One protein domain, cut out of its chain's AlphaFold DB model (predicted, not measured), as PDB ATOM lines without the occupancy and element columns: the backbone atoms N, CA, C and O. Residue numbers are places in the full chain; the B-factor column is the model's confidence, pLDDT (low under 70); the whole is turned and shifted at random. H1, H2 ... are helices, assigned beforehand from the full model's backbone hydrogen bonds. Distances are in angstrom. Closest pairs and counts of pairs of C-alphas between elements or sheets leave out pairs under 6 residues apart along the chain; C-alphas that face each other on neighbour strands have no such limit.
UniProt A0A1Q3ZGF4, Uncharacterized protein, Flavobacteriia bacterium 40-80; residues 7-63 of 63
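AT A GLANCE: This is residues 7 to 63 of the 63 residues of an uncharacterized protein of Flavobacteriia bacterium 40-80 (UniProt A0A1Q3ZGF4). Two helices, H2 and H4, lie side by side and run opposite ways, with H3 across one end of the pair and H1 set off toward the other end, touching no helix. The printed part has 57 residues with four named helices, H1 to H4 along the chain, and no named strand: all helix. It is compact, with a radius of gyration of the C-alphas of 11.1 A, and spans 28 by 20 by 17 A.

IN THESE COORDINATES: From first to last C-alpha, H2, residues 23 to 34, measures 15.9 A, and H4, residues 50 to 60, 15.3 A. H3 is residues 39 to 48 and H1 residues 7 to 16. C-alpha 7 is at (-39.237, -17.118, -19.102), C-alpha 60 at (-32.450, -25.337, -14.243).

HOW THE PARTS SIT: H2 and H4 touch at a shallow tilt of 21 degrees; their closest C-alphas, of Ala 26 and Phe 60, are 5.4 A apart. H3 touches H2 only at the corner, with residues 32 to 34 of H2 alone, about perpendicular at 83 degrees; the C-alphas of Tyr 33 and Thr 41 come closest, 5.3 A. H1 is near H4 but apart from H2 and H3. Every O i to N i+4 pair is within hydrogen-bond range in H1, H2, H3 and H4.

THE WHOLE: The printed part has no cut, no link is long, and no printed residue is under 70 in pLDDT.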
ATOM      1  N   GLU A   7     -39.660 -18.435 -18.610       94.56
ATOM      2  CA  GLU A   7     -39.237 -17.118 -19.102       94.56
ATOM      3  C   GLU A   7     -39.285 -16.042 -18.013       94.56
ATOM      4  O   GLU A   7     -38.347 -15.258 -17.886       94.56
ATOM      5  N   GLN A   8     -40.326 -16.034 -17.169       94.38
ATOM      6  CA  GLN A   8     -40.399 -15.112 -16.028       94.38
ATOM      7  C   GLN A   8     -39.269 -15.373 -15.033       94.38
ATOM      8  O   GLN A   8     -38.616 -14.445 -14.564       94.38
ATOM      9  N   TRP A   9     -39.016 -16.645 -14.727       95.19
ATOM     10  CA  TRP A   9     -37.942 -17.045 -13.830       95.19
ATOM     11  C   TRP A   9     -36.560 -16.675 -14.382       95.19
ATOM     12  O   TRP A   9     -35.754 -16.073 -13.673       95.19
ATOM     13  N   LYS A  10     -36.302 -16.967 -15.661       94.56
ATOM     14  CA  LYS A  10     -35.049 -16.640 -16.347       94.56
ATOM     15  C   LYS A  10     -34.834 -15.133 -16.411       94.56
ATOM     16  O   LYS A  10     -33.729 -14.667 -16.143       94.56
ATOM     17  N   HIS A  11     -35.883 -14.370 -16.719       93.75
ATOM     18  CA  HIS A  11     -35.825 -12.914 -16.717       93.75
ATOM     19  C   HIS A  11     -35.493 -12.372 -15.326       93.75
ATOM     20  O   HIS A  11     -34.603 -11.533 -15.208       93.75
ATOM     21  N   CYS A  12     -36.143 -12.893 -14.283       92.88
ATOM     22  CA  CYS A  12     -35.887 -12.498 -12.904       92.88
ATOM     23  C   CYS A  12     -34.432 -12.785 -12.503       92.88
ATOM     24  O   CYS A  12     -33.735 -11.898 -12.029       92.88
ATOM     25  N   ILE A  13     -33.907 -13.983 -12.780       92.62
ATOM     26  CA  ILE A  13     -32.516 -14.327 -12.448       92.62
ATOM     27  C   ILE A  13     -31.508 -13.451 -13.203       92.62
ATOM     28  O   ILE A  13     -30.565 -12.945 -12.596       92.62
ATOM     29  N   VAL A  14     -31.688 -13.274 -14.512       94.81
ATOM     30  CA  VAL A  14     -30.688 -12.611 -15.360       94.81
ATOM     31  C   VAL A  14     -30.770 -11.091 -15.271       94.81
ATOM     32  O   VAL A  14     -29.735 -10.437 -15.198       94.81
ATOM     33  N   ASN A  15     -31.974 -10.520 -15.267       93.50
ATOM     34  CA  ASN A  15     -32.170  -9.071 -15.356       93.50
ATOM     35  C   ASN A  15     -32.464  -8.425 -14.002       93.50
ATOM     36  O   ASN A  15     -31.967  -7.334 -13.741       93.50
ATOM     37  N   GLU A  16     -33.237  -9.069 -13.125       90.94
ATOM     38  CA  GLU A  16     -33.542  -8.489 -11.808       90.94
ATOM     39  C   GLU A  16     -32.440  -8.820 -10.797       90.94
ATOM     40  O   GLU A  16     -31.893  -7.931 -10.151       90.94
ATOM     41  N   CYS A  17     -32.051 -10.093 -10.711       89.38
ATOM     42  CA  CYS A  17     -31.003 -10.557  -9.805       89.38
ATOM     43  C   CYS A  17     -29.588 -10.380 -10.375       89.38
ATOM     44  O   CYS A  17     -28.624 -10.574  -9.638       89.38
ATOM     45  N   GLN A  18     -29.445 -10.026 -11.662       93.62
ATOM     46  CA  GLN A  18     -28.151  -9.828 -12.338       93.62
ATOM     47  C   GLN A  18     -27.218 -11.054 -12.257       93.62
ATOM     48  O   GLN A  18     -25.990 -10.941 -12.283       93.62
ATOM     49  N   ILE A  19     -27.796 -12.254 -12.170       93.00
ATOM     50  CA  ILE A  19     -27.064 -13.518 -12.107       93.00
ATOM     51  C   ILE A  19     -26.882 -14.051 -13.525       93.00
ATOM     52  O   ILE A  19     -27.841 -14.256 -14.272       93.00
ATOM     53  N   ARG A  20     -25.637 -14.358 -13.893       92.94
ATOM     54  CA  ARG A  20     -25.360 -15.053 -15.153       92.94
ATOM     55  C   ARG A  20     -25.786 -16.510 -15.039       92.94
ATOM     56  O   ARG A  20     -25.185 -17.288 -14.303       92.94
ATOM     57  N   LEU A  21     -26.808 -16.874 -15.803       93.12
ATOM     58  CA  LEU A  21     -27.341 -18.228 -15.851       93.12
ATOM     59  C   LEU A  21     -26.491 -19.096 -16.791       93.12
ATOM     60  O   LEU A  21     -26.826 -19.268 -17.962       93.12
ATOM     61  N   THR A  22     -25.353 -19.583 -16.292       95.44
ATOM     62  CA  THR A  22     -24.485 -20.529 -17.014       95.44
ATOM     63  C   THR A  22     -24.815 -21.976 -16.652       95.44
ATOM     64  O   THR A  22     -25.471 -22.240 -15.640       95.44
ATOM     65  N   LYS A  23     -24.325 -22.930 -17.455       94.75
ATOM     66  CA  LYS A  23     -24.484 -24.368 -17.186       94.75
ATOM     67  C   LYS A  23     -23.836 -24.781 -15.868       94.75
ATOM     68  O   LYS A  23     -24.401 -25.572 -15.120       94.75
ATOM     69  N   GLU A  24     -22.675 -24.219 -15.549       95.50
ATOM     70  CA  GLU A  24     -21.960 -24.482 -14.299       95.50
ATOM     71  C   GLU A  24     -22.780 -24.009 -13.099       95.50
ATOM     72  O   GLU A  24     -22.963 -24.760 -12.141       95.50
ATOM     73  N   PHE A  25     -23.341 -22.797 -13.180       94.56
ATOM     74  CA  PHE A  25     -24.218 -22.270 -12.140       94.56
ATOM     75  C   PHE A  25     -25.479 -23.128 -11.990       94.56
ATOM     76  O   PHE A  25     -25.843 -23.499 -10.876       94.56
ATOM     77  N   ALA A  26     -26.126 -23.499 -13.099       95.75
ATOM     78  CA  ALA A  26     -27.313 -24.347 -13.073       95.75
ATOM     79  C   ALA A  26     -27.040 -25.701 -12.397       95.75
ATOM     80  O   ALA A  26     -27.805 -26.110 -11.525       95.75
ATOM     81  N   ASN A  27     -25.918 -26.350 -12.719       96.06
ATOM     82  CA  ASN A  27     -25.521 -27.617 -12.106       96.06
ATOM     83  C   ASN A  27     -25.307 -27.488 -10.591       96.06
ATOM     84  O   ASN A  27     -25.881 -28.271  -9.836       96.06
ATOM     85  N   GLN A  28     -24.587 -26.458 -10.137       95.25
ATOM     86  CA  GLN A  28     -24.388 -26.201  -8.703       95.25
ATOM     87  C   GLN A  28     -25.719 -26.010  -7.963       95.25
ATOM     88  O   GLN A  28     -25.930 -26.543  -6.873       95.25
ATOM     89  N   ARG A  29     -26.661 -25.263  -8.557       95.50
ATOM     90  CA  ARG A  29     -27.991 -25.055  -7.962       95.50
ATOM     91  C   ARG A  29     -28.828 -26.331  -7.963       95.50
ATOM     92  O   ARG A  29     -29.553 -26.575  -7.000       95.50
ATOM     93  N   LEU A  30     -28.718 -27.160  -9.001       96.25
ATOM     94  CA  LEU A  30     -29.395 -28.453  -9.068       96.25
ATOM     95  C   LEU A  30     -28.915 -29.413  -7.981       96.25
ATOM     96  O   LEU A  30     -29.752 -30.108  -7.412       96.25
ATOM     97  N   GLU A  31     -27.619 -29.456  -7.668       96.06
ATOM     98  CA  GLU A  31     -27.090 -30.305  -6.589       96.06
ATOM     99  C   GLU A  31     -27.698 -29.944  -5.228       96.06
ATOM    100  O   GLU A  31     -28.112 -30.827  -4.475       96.06
ATOM    101  N   VAL A  32     -27.839 -28.644  -4.954       96.25
ATOM    102  CA  VAL A  32     -28.498 -28.146  -3.742       96.25
ATOM    103  C   VAL A  32     -29.980 -28.519  -3.745       96.25
ATOM    104  O   VAL A  32     -30.450 -29.215  -2.845       96.25
ATOM    105  N   TYR A  33     -30.722 -28.108  -4.776       95.44
ATOM    106  CA  TYR A  33     -32.181 -28.230  -4.805       95.44
ATOM    107  C   TYR A  33     -32.694 -29.663  -4.975       95.44
ATOM    108  O   TYR A  33     -33.798 -29.966  -4.525       95.44
ATOM    109  N   LYS A  34     -31.901 -30.571  -5.555       94.25
ATOM    110  CA  LYS A  34     -32.223 -32.008  -5.575       94.25
ATOM    111  C   LYS A  34     -32.044 -32.667  -4.206       94.25
ATOM    112  O   LYS A  34     -32.661 -33.699  -3.947       94.25
ATOM    113  N   ASN A  35     -31.242 -32.085  -3.315       94.06
ATOM    114  CA  ASN A  35     -31.056 -32.601  -1.969       94.06
ATOM    115  C   ASN A  35     -32.109 -32.027  -1.004       94.06
ATOM    116  O   ASN A  35     -31.941 -30.942  -0.451       94.06
ATOM    117  N   LYS A  36     -33.183 -32.788  -0.744       87.81
ATOM    118  CA  LYS A  36     -34.256 -32.391   0.193       87.81
ATOM    119  C   LYS A  36     -33.791 -32.220   1.649       87.81
ATOM    120  O   LYS A  36     -34.457 -31.516   2.405       87.81
ATOM    121  N   GLN A  37     -32.676 -32.844   2.035       90.81
ATOM    122  CA  GLN A  37     -32.084 -32.708   3.372       90.81
ATOM    123  C   GLN A  37     -31.178 -31.476   3.487       90.81
ATOM    124  O   GLN A  37     -30.749 -31.128   4.586       90.81
ATOM    125  N   HIS A  38     -30.871 -30.809   2.370       95.75
ATOM    126  CA  HIS A  38     -30.071 -29.600   2.406       95.75
ATOM    127  C   HIS A  38     -30.867 -28.476   3.092       95.75
ATOM    128  O   HIS A  38     -31.996 -28.204   2.669       95.75
ATOM    129  N   PRO A  39     -30.300 -27.771   4.091       95.00
ATOM    130  CA  PRO A  39     -31.020 -26.740   4.843       95.00
ATOM    131  C   PRO A  39     -31.635 -25.655   3.954       95.00
ATOM    132  O   PRO A  39     -32.740 -25.178   4.207       95.00
ATOM    133  N   GLU A  40     -30.936 -25.287   2.878       94.69
ATOM    134  CA  GLU A  40     -31.437 -24.327   1.891       94.69
ATOM    135  C   GLU A  40     -32.675 -24.845   1.153       94.69
ATOM    136  O   GLU A  40     -33.644 -24.108   1.001       94.69
ATOM    137  N   THR A  41     -32.677 -26.115   0.746       95.81
ATOM    138  CA  THR A  41     -33.804 -26.747   0.050       95.81
ATOM    139  C   THR A  41     -34.998 -26.884   0.979       95.81
ATOM    140  O   THR A  41     -36.111 -26.534   0.592       95.81
ATOM    141  N   SER A  42     -34.780 -27.301   2.229       95.56
ATOM    142  CA  SER A  42     -35.846 -27.360   3.233       95.56
ATOM    143  C   SER A  42     -36.452 -25.974   3.486       95.56
ATOM    144  O   SER A  42     -37.674 -25.822   3.474       95.56
ATOM    145  N   ARG A  43     -35.615 -24.934   3.626       95.94
ATOM    146  CA  ARG A  43     -36.078 -23.546   3.777       95.94
ATOM    147  C   ARG A  43     -36.821 -23.050   2.536       95.94
ATOM    148  O   ARG A  43     -37.835 -22.370   2.665       95.94
ATOM    149  N   PHE A  44     -36.344 -23.396   1.344       95.19
ATOM    150  CA  PHE A  44     -36.993 -23.038   0.086       95.19
ATOM    151  C   PHE A  44     -38.395 -23.649  -0.007       95.19
ATOM    152  O   PHE A  44     -39.352 -22.940  -0.305       95.19
ATOM    153  N   ILE A  45     -38.534 -24.939   0.315       95.38
ATOM    154  CA  ILE A  45     -39.830 -25.629   0.360       95.38
ATOM    155  C   ILE A  45     -40.762 -24.964   1.376       95.38
ATOM    156  O   ILE A  45     -41.930 -24.749   1.072       95.38
ATOM    157  N   GLN A  46     -40.264 -24.599   2.557       95.06
ATOM    158  CA  GLN A  46     -41.084 -23.948   3.579       95.06
ATOM    159  C   GLN A  46     -41.624 -22.582   3.125       95.06
ATOM    160  O   GLN A  46     -42.740 -22.216   3.487       95.06
ATOM    161  N   LEU A  47     -40.847 -21.826   2.342       94.19
ATOM    162  CA  LEU A  47     -41.224 -20.485   1.881       94.19
ATOM    163  C   LEU A  47     -42.075 -20.498   0.604       94.19
ATOM    164  O   LEU A  47     -42.969 -19.667   0.461       94.19
ATOM    165  N   TYR A  48     -41.785 -21.409  -0.326       93.50
ATOM    166  CA  TYR A  48     -42.338 -21.383  -1.686       93.50
ATOM    167  C   TYR A  48     -43.111 -22.650  -2.077       93.50
ATOM    168  O   TYR A  48     -43.797 -22.661  -3.098       93.50
ATOM    169  N   GLY A  49     -43.029 -23.709  -1.274       94.94
ATOM    170  CA  GLY A  49     -43.681 -24.995  -1.512       94.94
ATOM    171  C   GLY A  49     -42.896 -25.940  -2.429       94.94
ATOM    172  O   GLY A  49     -42.074 -25.531  -3.253       94.94
ATOM    173  N   GLU A  50     -43.186 -27.241  -2.318       94.75
ATOM    174  CA  GLU A  50     -42.535 -28.282  -3.131       94.75
ATOM    175  C   GLU A  50     -42.836 -28.139  -4.626       94.75
ATOM    176  O   GLU A  50     -41.966 -28.390  -5.458       94.75
ATOM    177  N   GLN A  51     -44.043 -27.686  -4.984       94.25
ATOM    178  CA  GLN A  51     -44.405 -27.476  -6.387       94.25
ATOM    179  C   GLN A  51     -43.488 -26.444  -7.050       94.25
ATOM    180  O   GLN A  51     -43.037 -26.644  -8.178       94.25
ATOM    181  N   HIS A  52     -43.180 -25.353  -6.344       94.81
ATOM    182  CA  HIS A  52     -42.290 -24.334  -6.876       94.81
ATOM    183  C   HIS A  52     -40.851 -24.848  -6.971       94.81
ATOM    184  O   HIS A  52     -40.201 -24.628  -7.988       94.81
ATOM    185  N   LEU A  53     -40.376 -25.612  -5.979       95.69
ATOM    186  CA  LEU A  53     -39.070 -26.274  -6.056       95.69
ATOM    187  C   LEU A  53     -38.958 -27.172  -7.299       95.69
ATOM    188  O   LEU A  53     -37.969 -27.092  -8.025       95.69
ATOM    189  N   ASN A  54     -39.978 -27.985  -7.583       95.56
ATOM    190  CA  ASN A  54     -39.987 -28.862  -8.757       95.56
ATOM    191  C   ASN A  54     -39.927 -28.072 -10.072       95.56
ATOM    192  O   ASN A  54     -39.192 -28.454 -10.988       95.56
ATOM    193  N   ASN A  55     -40.643 -26.945 -10.156       95.62
ATOM    194  CA  ASN A  55     -40.572 -26.054 -11.313       95.62
ATOM    195  C   ASN A  55     -39.151 -25.500 -11.486       95.62
ATOM    196  O   ASN A  55     -38.594 -25.582 -12.576       95.62
ATOM    197  N   ILE A  56     -38.536 -25.015 -10.403       94.94
ATOM    198  CA  ILE A  56     -37.172 -24.470 -10.400       94.94
ATOM    199  C   ILE A  56     -36.151 -25.522 -10.848       94.94
ATOM    200  O   ILE A  56     -35.315 -25.234 -11.700       94.94
ATOM    201  N   ILE A  57     -36.235 -26.749 -10.326       96.25
ATOM    202  CA  ILE A  57     -35.373 -27.866 -10.742       96.25
ATOM    203  C   ILE A  57     -35.546 -28.153 -12.237       96.25
ATOM    204  O   ILE A  57     -34.555 -28.299 -12.946       96.25
ATOM    205  N   THR A  58     -36.789 -28.210 -12.720       96.50
ATOM    206  CA  THR A  58     -37.082 -28.440 -14.143       96.50
ATOM    207  C   THR A  58     -36.495 -27.326 -15.008       96.50
ATOM    208  O   THR A  58     -35.868 -27.593 -16.025       96.50
ATOM    209  N   TRP A  59     -36.628 -26.069 -14.588       96.88
ATOM    210  CA  TRP A  59     -36.101 -24.917 -15.315       96.88
ATOM    211  C   TRP A  59     -34.578 -24.878 -15.347       96.88
ATOM    212  O   TRP A  59     -34.009 -24.610 -16.400       96.88
ATOM    213  N   PHE A  60     -33.907 -25.215 -14.245       96.06
ATOM    214  CA  PHE A  60     -32.450 -25.337 -14.243       96.06
ATOM    215  C   PHE A  60     -31.942 -26.467 -15.152       96.06
ATOM    216  O   PHE A  60     -30.837 -26.355 -15.665       96.06
ATOM    217  N   GLN A  61     -32.725 -27.525 -15.390       94.69
ATOM    218  CA  GLN A  61     -32.356 -28.599 -16.327       94.69
ATOM    219  C   GLN A  61     -32.450 -28.190 -17.806       94.69
ATOM    220  O   GLN A  61     -31.918 -28.899 -18.656       94.69
ATOM    221  N   LEU A  62     -33.122 -27.077 -18.122       94.31
ATOM    222  CA  LEU A  62     -33.244 -26.546 -19.487       94.31
ATOM    223  C   LEU A  62     -32.094 -25.598 -19.878       94.31
ATOM    224  O   LEU A  62     -32.084 -25.098 -21.003       94.31
ATOM    225  N   ILE A  63     -31.171 -25.314 -18.951       91.62
ATOM    226  CA  ILE A  63     -29.999 -24.441 -19.150       91.62
ATOM    227  C   ILE A  63     -28.818 -25.250 -19.693       91.62
ATOM    228  O   ILE A  63     -28.185 -24.799 -20.680       91.62
TER     229      ILE A  63